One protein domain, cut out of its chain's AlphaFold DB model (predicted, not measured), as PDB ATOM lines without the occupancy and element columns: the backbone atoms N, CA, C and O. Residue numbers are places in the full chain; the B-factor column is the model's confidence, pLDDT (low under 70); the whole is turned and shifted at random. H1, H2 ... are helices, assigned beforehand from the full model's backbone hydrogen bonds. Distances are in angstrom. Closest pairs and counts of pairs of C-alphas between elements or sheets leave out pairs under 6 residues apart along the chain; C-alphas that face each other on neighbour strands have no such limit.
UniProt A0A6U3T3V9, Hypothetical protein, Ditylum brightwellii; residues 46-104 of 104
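AT A GLANCE: This is residues 46 to 104 of the 104 residues of the protein "Hypothetical protein" of Ditylum brightwellii (UniProt A0A6U3T3V9). The model is an open U of helices: long H2 is the base, H1 makes one arm at its first end, and short H3 and H4 make the other arm beyond its last end. The printed part has 59 residues with four named helices, H1 to H4 in order, and no named strand: all helix. It is extended, with a radius of gyration of the C-alphas of 16.7 A and spans of 46 by 23 by 14 A.

HOW THE PARTS SIT: H1, residues 52 to 61, touches residues 66 to 70 alone of H2, residues 66 to 83; the closest C-alphas, of Ile 60 and Lys 66, are 4.8 A apart. The two run opposite ways at a steep tilt of 51 degrees. H3, residues 88 to 92, and H4, residues 95 to 100, are apart from H1 and H2. H3 and H4 only just touch, only at the corner, with 3 pairs of C-alphas within 8 A, the closest Lys 91 and Trp 97 at 5.7 A. In H1, H2, H3 and H4 every O i to N i+4 pair is within hydrogen-bond range.

IN THESE COORDINATES: H1 begins at C-alpha 52, (14.667, -71.792, 61.046), and is 14.8 A long; H2 is 25.6 A, H3 6.1 A and H4 8.7 A, ending at C-alpha 100, (31.426, -87.360, 59.475).

THE WHOLE: The C-alphas farthest apart, of Thr 46 and Glu 89, are 47.5 A apart. The three links are tight and the printed part has no cut. Residues 103 to 104 have pLDDT under 70.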
ATOM      1  N   THR A  46       5.219 -62.983  56.412       79.06
ATOM      2  CA  THR A  46       4.603 -64.159  55.794       79.06
ATOM      3  C   THR A  46       5.421 -65.404  56.104       79.06
ATOM      4  O   THR A  46       6.641 -65.326  56.255       79.06
ATOM      5  N   TRP A  47       4.768 -66.566  56.141       75.44
ATOM      6  CA  TRP A  47       5.424 -67.852  56.400       75.44
ATOM      7  C   TRP A  47       6.566 -68.143  55.410       75.44
ATOM      8  O   TRP A  47       7.607 -68.648  55.803       75.44
ATOM      9  N   ARG A  48       6.441 -67.697  54.150       80.62
ATOM     10  CA  ARG A  48       7.484 -67.827  53.112       80.62
ATOM     11  C   ARG A  48       8.774 -67.067  53.427       80.62
ATOM     12  O   ARG A  48       9.823 -67.380  52.873       80.62
ATOM     13  N   GLN A  49       8.690 -66.036  54.262       81.25
ATOM     14  CA  GLN A  49       9.841 -65.247  54.698       81.25
ATOM     15  C   GLN A  49      10.429 -65.772  56.014       81.25
ATOM     16  O   GLN A  49      11.544 -65.393  56.372       81.25
ATOM     17  N   MET A  50       9.698 -66.629  56.736       84.12
ATOM     18  CA  MET A  50      10.189 -67.258  57.956       84.12
ATOM     19  C   MET A  50      11.212 -68.338  57.600       84.12
ATOM     20  O   MET A  50      11.074 -69.057  56.614       84.12
ATOM     21  N   LYS A  51      12.257 -68.459  58.418       83.44
ATOM     22  CA  LYS A  51      13.285 -69.500  58.303       83.44
ATOM     23  C   LYS A  51      13.642 -70.008  59.695       83.44
ATOM     24  O   LYS A  51      13.455 -69.283  60.669       83.44
ATOM     25  N   GLY A  52      14.173 -71.225  59.788       86.00
ATOM     26  CA  GLY A  52      14.667 -71.792  61.046       86.00
ATOM     27  C   GLY A  52      13.590 -71.900  62.132       86.00
ATOM     28  O   GLY A  52      12.470 -72.327  61.862       86.00
ATOM     29  N   VAL A  53      13.929 -71.500  63.363       84.69
ATOM     30  CA  VAL A  53      13.059 -71.634  64.547       84.69
ATOM     31  C   VAL A  53      11.716 -70.897  64.404       84.69
ATOM     32  O   VAL A  53      10.688 -71.527  64.655       84.69
ATOM     33  N   PRO A  54      11.659 -69.624  63.950       83.50
ATOM     34  CA  PRO A  54      10.387 -68.948  63.686       83.50
ATOM     35  C   PRO A  54       9.459 -69.713  62.738       83.50
ATOM     36  O   PRO A  54       8.259 -69.795  62.995       83.50
ATOM     37  N   LEU A  55      10.014 -70.308  61.674       86.88
ATOM     38  CA  LEU A  55       9.238 -71.121  60.740       86.88
ATOM     39  C   LEU A  55       8.733 -72.392  61.426       86.88
ATOM     40  O   LEU A  55       7.547 -72.676  61.354       86.88
ATOM     41  N   MET A  56       9.578 -73.110  62.172       85.88
ATOM     42  CA  MET A  56       9.134 -74.313  62.892       85.88
ATOM     43  C   MET A  56       7.991 -74.025  63.875       85.88
ATOM     44  O   MET A  56       7.031 -74.787  63.938       85.88
ATOM     45  N   ILE A  57       8.051 -72.911  64.612       86.31
ATOM     46  CA  ILE A  57       6.972 -72.503  65.526       86.31
ATOM     47  C   ILE A  57       5.683 -72.198  64.753       86.31
ATOM     48  O   ILE A  57       4.594 -72.546  65.215       86.31
ATOM     49  N   HIS A  58       5.796 -71.549  63.592       86.44
ATOM     50  CA  HIS A  58       4.660 -71.303  62.711       86.44
ATOM     51  C   HIS A  58       4.029 -72.620  62.231       86.44
ATOM     52  O   HIS A  58       2.818 -72.797  62.357       86.44
ATOM     53  N   GLU A  59       4.849 -73.572  61.784       86.50
ATOM     54  CA  GLU A  59       4.397 -74.873  61.280       86.50
ATOM     55  C   GLU A  59       3.748 -75.750  62.363       86.50
ATOM     56  O   GLU A  59       2.752 -76.420  62.100       86.50
ATOM     57  N   ILE A  60       4.232 -75.701  63.611       86.44
ATOM     58  CA  ILE A  60       3.612 -76.418  64.744       86.44
ATOM     59  C   ILE A  60       2.173 -75.939  64.998       86.44
ATOM     60  O   ILE A  60       1.313 -76.716  65.422       86.44
ATOM     61  N   LYS A  61       1.902 -74.653  64.753       83.69
ATOM     62  CA  LYS A  61       0.573 -74.050  64.932       83.69
ATOM     63  C   LYS A  61      -0.344 -74.269  63.726       83.69
ATOM     64  O   LYS A  61      -1.549 -74.057  63.849       83.69
ATOM     65  N   HIS A  62       0.188 -74.707  62.586       85.69
ATOM     66  CA  HIS A  62      -0.589 -74.965  61.381       85.69
ATOM     67  C   HIS A  62      -1.304 -76.323  61.476       85.69
ATOM     68  O   HIS A  62      -0.662 -77.366  61.590       85.69
ATOM     69  N   ILE A  63      -2.642 -76.335  61.402       84.69
ATOM     70  CA  ILE A  63      -3.475 -77.537  61.633       84.69
ATOM     71  C   ILE A  63      -3.062 -78.719  60.742       84.69
ATOM     72  O   ILE A  63      -2.993 -79.845  61.227       84.69
ATOM     73  N   GLY A  64      -2.732 -78.461  59.472       86.69
ATOM     74  CA  GLY A  64      -2.313 -79.510  58.536       86.69
ATOM     75  C   GLY A  64      -0.914 -80.077  58.800       86.69
ATOM     76  O   GLY A  64      -0.679 -81.249  58.528       86.69
ATOM     77  N   ASN A  65      -0.003 -79.283  59.374       88.94
ATOM     78  CA  ASN A  65       1.398 -79.684  59.574       88.94
ATOM     79  C   ASN A  65       1.700 -80.111  61.012       88.94
ATOM     80  O   ASN A  65       2.731 -80.729  61.270       88.94
ATOM     81  N   LYS A  66       0.786 -79.857  61.952       87.94
ATOM     82  CA  LYS A  66       0.947 -80.208  63.363       87.94
ATOM     83  C   LYS A  66       1.285 -81.692  63.597       87.94
ATOM     84  O   LYS A  66       2.231 -81.931  64.346       87.94
ATOM     85  N   PRO A  67       0.619 -82.691  62.977       92.69
ATOM     86  CA  PRO A  67       0.980 -84.098  63.186       92.69
ATOM     87  C   PRO A  67       2.403 -84.416  62.718       92.69
ATOM     88  O   PRO A  67       3.148 -85.100  63.417       92.69
ATOM     89  N   PHE A  68       2.805 -83.859  61.572       92.19
ATOM     90  CA  PHE A  68       4.157 -84.010  61.040       92.19
ATOM     91  C   PHE A  68       5.200 -83.388  61.974       92.19
ATOM     92  O   PHE A  68       6.190 -84.033  62.303       92.19
ATOM     93  N   MET A  69       4.956 -82.169  62.463       92.12
ATOM     94  CA  MET A  69       5.876 -81.483  63.374       92.12
ATOM     95  C   MET A  69       6.017 -82.199  64.722       92.12
ATOM     96  O   MET A  69       7.112 -82.230  65.282       92.12
ATOM     97  N   VAL A  70       4.939 -82.804  65.231       90.06
ATOM     98  CA  VAL A  70       4.995 -83.650  66.434       90.06
ATOM     99  C   VAL A  70       5.847 -84.892  66.171       90.06
ATOM    100  O   VAL A  70       6.762 -85.160  66.944       90.06
ATOM    101  N   GLY A  71       5.617 -85.599  65.060       92.25
ATOM    102  CA  GLY A  71       6.426 -86.762  64.683       92.25
ATOM    103  C   GLY A  71       7.907 -86.417  64.503       92.25
ATOM    104  O   GLY A  71       8.774 -87.104  65.043       92.25
ATOM    105  N   PHE A  72       8.200 -85.307  63.825       92.50
ATOM    106  CA  PHE A  72       9.556 -84.780  63.685       92.50
ATOM    107  C   PHE A  72      10.212 -84.530  65.050       92.50
ATOM    108  O   PHE A  72      11.328 -84.991  65.281       92.50
ATOM    109  N   ALA A  73       9.518 -83.856  65.972       91.06
ATOM    110  CA  ALA A  73      10.039 -83.589  67.310       91.06
ATOM    111  C   ALA A  73      10.306 -84.882  68.097       91.06
ATOM    112  O   ALA A  73      11.344 -85.000  68.747       91.06
ATOM    113  N   THR A  74       9.417 -85.875  68.004       94.44
ATOM    114  CA  THR A  74       9.602 -87.181  68.649       94.44
ATOM    115  C   THR A  74      10.848 -87.896  68.128       94.44
ATOM    116  O   THR A  74      11.670 -88.346  68.925       94.44
ATOM    117  N   VAL A  75      11.027 -87.965  66.804       93.75
ATOM    118  CA  VAL A  75      12.205 -88.605  66.197       93.75
ATOM    119  C   VAL A  75      13.481 -87.842  66.543       93.75
ATOM    120  O   VAL A  75      14.480 -88.463  66.896       93.75
ATOM    121  N   ALA A  76      13.451 -86.507  66.510       90.25
ATOM    122  CA  ALA A  76      14.598 -85.679  66.868       90.25
ATOM    123  C   ALA A  76      15.045 -85.913  68.321       90.25
ATOM    124  O   ALA A  76      16.233 -86.109  68.575       90.25
ATOM    125  N   LEU A  77      14.105 -85.965  69.272       92.38
ATOM    126  CA  LEU A  77      14.410 -86.281  70.671       92.38
ATOM    127  C   LEU A  77      14.944 -87.707  70.832       92.38
ATOM    128  O   LEU A  77      15.907 -87.916  71.568       92.38
ATOM    129  N   GLY A  78      14.364 -88.676  70.119       92.62
ATOM    130  CA  GLY A  78      14.850 -90.055  70.103       92.62
ATOM    131  C   GLY A  78      16.279 -90.165  69.569       92.62
ATOM    132  O   GLY A  78      17.102 -90.857  70.162       92.62
ATOM    133  N   ALA A  79      16.603 -89.431  68.505       88.56
ATOM    134  CA  ALA A  79      17.945 -89.384  67.936       88.56
ATOM    135  C   ALA A  79      18.955 -88.757  68.909       88.56
ATOM    136  O   ALA A  79      20.029 -89.319  69.116       88.56
ATOM    137  N   VAL A  80      18.602 -87.640  69.557       87.81
ATOM    138  CA  VAL A  80      19.450 -87.019  70.590       87.81
ATOM    139  C   VAL A  80      19.663 -87.977  71.760       87.81
ATOM    140  O   VAL A  80      20.793 -88.158  72.208       87.81
ATOM    141  N   TYR A  81      18.608 -88.648  72.226       87.62
ATOM    142  CA  TYR A  81      18.720 -89.643  73.288       87.62
ATOM    143  C   TYR A  81      19.635 -90.804  72.883       87.62
ATOM    144  O   TYR A  81      20.536 -91.160  73.641       87.62
ATOM    145  N   ALA A  82      19.469 -91.351  71.679       86.25
ATOM    146  CA  ALA A  82      20.330 -92.406  71.155       86.25
ATOM    147  C   ALA A  82      21.799 -91.958  71.081       86.25
ATOM    148  O   ALA A  82      22.685 -92.710  71.482       86.25
ATOM    149  N   GLN A  83      22.064 -90.713  70.670       80.75
ATOM    150  CA  GLN A  83      23.417 -90.147  70.658       80.75
ATOM    151  C   GLN A  83      24.086 -90.147  72.041       80.75
ATOM    152  O   GLN A  83      25.292 -90.377  72.124       80.75
ATOM    153  N   THR A  84      23.329 -89.979  73.134       82.06
ATOM    154  CA  THR A  84      23.893 -90.048  74.500       82.06
ATOM    155  C   THR A  84      24.382 -91.440  74.902       82.06
ATOM    156  O   THR A  84      25.099 -91.569  75.891       82.06
ATOM    157  N   LYS A  85      23.993 -92.488  74.167       79.44
ATOM    158  CA  LYS A  85      24.329 -93.882  74.482       79.44
ATOM    159  C   LYS A  85      25.544 -94.413  73.723       79.44
ATOM    160  O   LYS A  85      26.006 -95.500  74.052       79.44
ATOM    161  N   PHE A  86      26.077 -93.673  72.750       77.56
ATOM    162  CA  PHE A  86      27.292 -94.083  72.047       77.56
ATOM    163  C   PHE A  86      28.527 -93.850  72.924       77.56
ATOM    164  O   PHE A  86      28.892 -92.702  73.204       77.56
ATOM    165  N   THR A  87      29.179 -94.941  73.322       76.94
ATOM    166  CA  THR A  87      30.484 -94.920  73.994       76.94
ATOM    167  C   THR A  87      31.589 -94.519  73.015       76.94
ATOM    168  O   THR A  87      31.402 -94.569  71.795       76.94
ATOM    169  N   ASP A  88      32.741 -94.099  73.538       76.44
ATOM    170  CA  ASP A  88      33.870 -93.669  72.705       76.44
ATOM    171  C   ASP A  88      34.423 -94.823  71.854       76.44
ATOM    172  O   ASP A  88      34.712 -94.628  70.678       76.44
ATOM    173  N   GLU A  89      34.397 -96.050  72.378       73.88
ATOM    174  CA  GLU A  89      34.752 -97.277  71.650       73.88
ATOM    175  C   GLU A  89      33.820 -97.540  70.449       73.88
ATOM    176  O   GLU A  89      34.271 -97.870  69.352       73.88
ATOM    177  N   MET A  90      32.505 -97.340  70.612       76.19
ATOM    178  CA  MET A  90      31.529 -97.507  69.522       76.19
ATOM    179  C   MET A  90      31.629 -96.401  68.468       76.19
ATOM    180  O   MET A  90      31.260 -96.604  67.312       76.19
ATOM    181  N   LYS A  91      32.104 -95.218  68.862       75.25
ATOM    182  CA  LYS A  91      32.387 -94.101  67.955       75.25
ATOM    183  C   LYS A  91      33.684 -94.328  67.186       75.25
ATOM    184  O   LYS A  91      33.753 -93.987  66.008       75.25
ATOM    185  N   GLU A  92      34.690 -94.913  67.824       75.38
ATOM    186  CA  GLU A  92      35.966 -95.257  67.196       75.38
ATOM    187  C   GLU A  92      35.790 -96.341  66.125       75.38
ATOM    188  O   GLU A  92      36.254 -96.173  65.002       75.38
ATOM    189  N   GLY A  93      35.010 -97.387  66.423       75.50
ATOM    190  CA  GLY A  93      34.719 -98.477  65.484       75.50
ATOM    191  C   GLY A  93      33.622 -98.203  64.445       75.50
ATOM    192  O   GLY A  93      33.294 -99.095  63.666       75.50
ATOM    193  N   SER A  94      33.006 -97.016  64.435       78.75
ATOM    194  CA  SER A  94      31.924 -96.677  63.501       78.75
ATOM    195  C   SER A  94      32.447 -95.918  62.285       78.75
ATOM    196  O   SER A  94      32.806 -94.744  62.391       78.75
ATOM    197  N   ASP A  95      32.371 -96.542  61.107       80.69
ATOM    198  CA  ASP A  95      32.720 -95.911  59.826       80.69
ATOM    199  C   ASP A  95      31.948 -94.606  59.587       80.69
ATOM    200  O   ASP A  95      32.483 -93.631  59.059       80.69
ATOM    201  N   TYR A  96      30.678 -94.554  59.998       81.38
ATOM    202  CA  TYR A  96      29.875 -93.336  59.911       81.38
ATOM    203  C   TYR A  96      30.453 -92.222  60.797       81.38
ATOM    204  O   TYR A  96      30.579 -91.075  60.368       81.38
ATOM    205  N   TRP A  97      30.828 -92.544  62.033       79.25
ATOM    206  CA  TRP A  97      31.313 -91.536  62.972       79.25
ATOM    207  C   TRP A  97      32.704 -91.016  62.591       79.25
ATOM    208  O   TRP A  97      32.928 -89.805  62.623       79.25
ATOM    209  N   GLN A  98      33.599 -91.899  62.143       80.19
ATOM    210  CA  GLN A  98      34.934 -91.517  61.672       80.19
ATOM    211  C   GLN A  98      34.886 -90.613  60.437       80.19
ATOM    212  O   GLN A  98      35.635 -89.645  60.346       80.19
ATOM    213  N   ASN A  99      33.959 -90.864  59.510       81.88
ATOM    214  CA  ASN A  99      33.880 -90.083  58.276       81.88
ATOM    215  C   ASN A  99      33.211 -88.708  58.445       81.88
ATOM    216  O   ASN A  99      33.534 -87.784  57.696       81.88
ATOM    217  N   PHE A 100      32.279 -88.556  59.393       80.38
ATOM    218  CA  PHE A 100      31.426 -87.360  59.475       80.38
ATOM    219  C   PHE A 100      31.535 -86.565  60.782       80.38
ATOM    220  O   PHE A 100      31.099 -85.414  60.824       80.38
ATOM    221  N   HIS A 101      32.098 -87.144  61.844       78.19
ATOM    222  CA  HIS A 101      32.092 -86.541  63.181       78.19
ATOM    223  C   HIS A 101      33.454 -86.531  63.884       78.19
ATOM    224  O   HIS A 101      33.663 -85.682  64.754       78.19
ATOM    225  N   ALA A 102      34.391 -87.411  63.519       74.75
ATOM    226  CA  ALA A 102      35.770 -87.294  63.976       74.75
ATOM    227  C   ALA A 102      36.413 -86.032  63.372       74.75
ATOM    228  O   ALA A 102      36.315 -85.771  62.170       74.75
ATOM    229  N   LYS A 103      37.045 -85.205  64.215       64.50
ATOM    230  CA  LYS A 103      37.878 -84.101  63.721       64.50
ATOM    231  C   LYS A 103      39.095 -84.719  63.032       64.50
ATOM    232  O   LYS A 103      39.768 -85.537  63.651       64.50
ATOM    233  N   LYS A 104      39.334 -84.335  61.775       58.78
ATOM    234  CA  LYS A 104      40.606 -84.605  61.090       58.78
ATOM    235  C   LYS A 104      41.781 -84.035  61.874       58.78
ATOM    236  O   LYS A 104      41.604 -82.937  62.453       58.78
TER     237      LYS A 104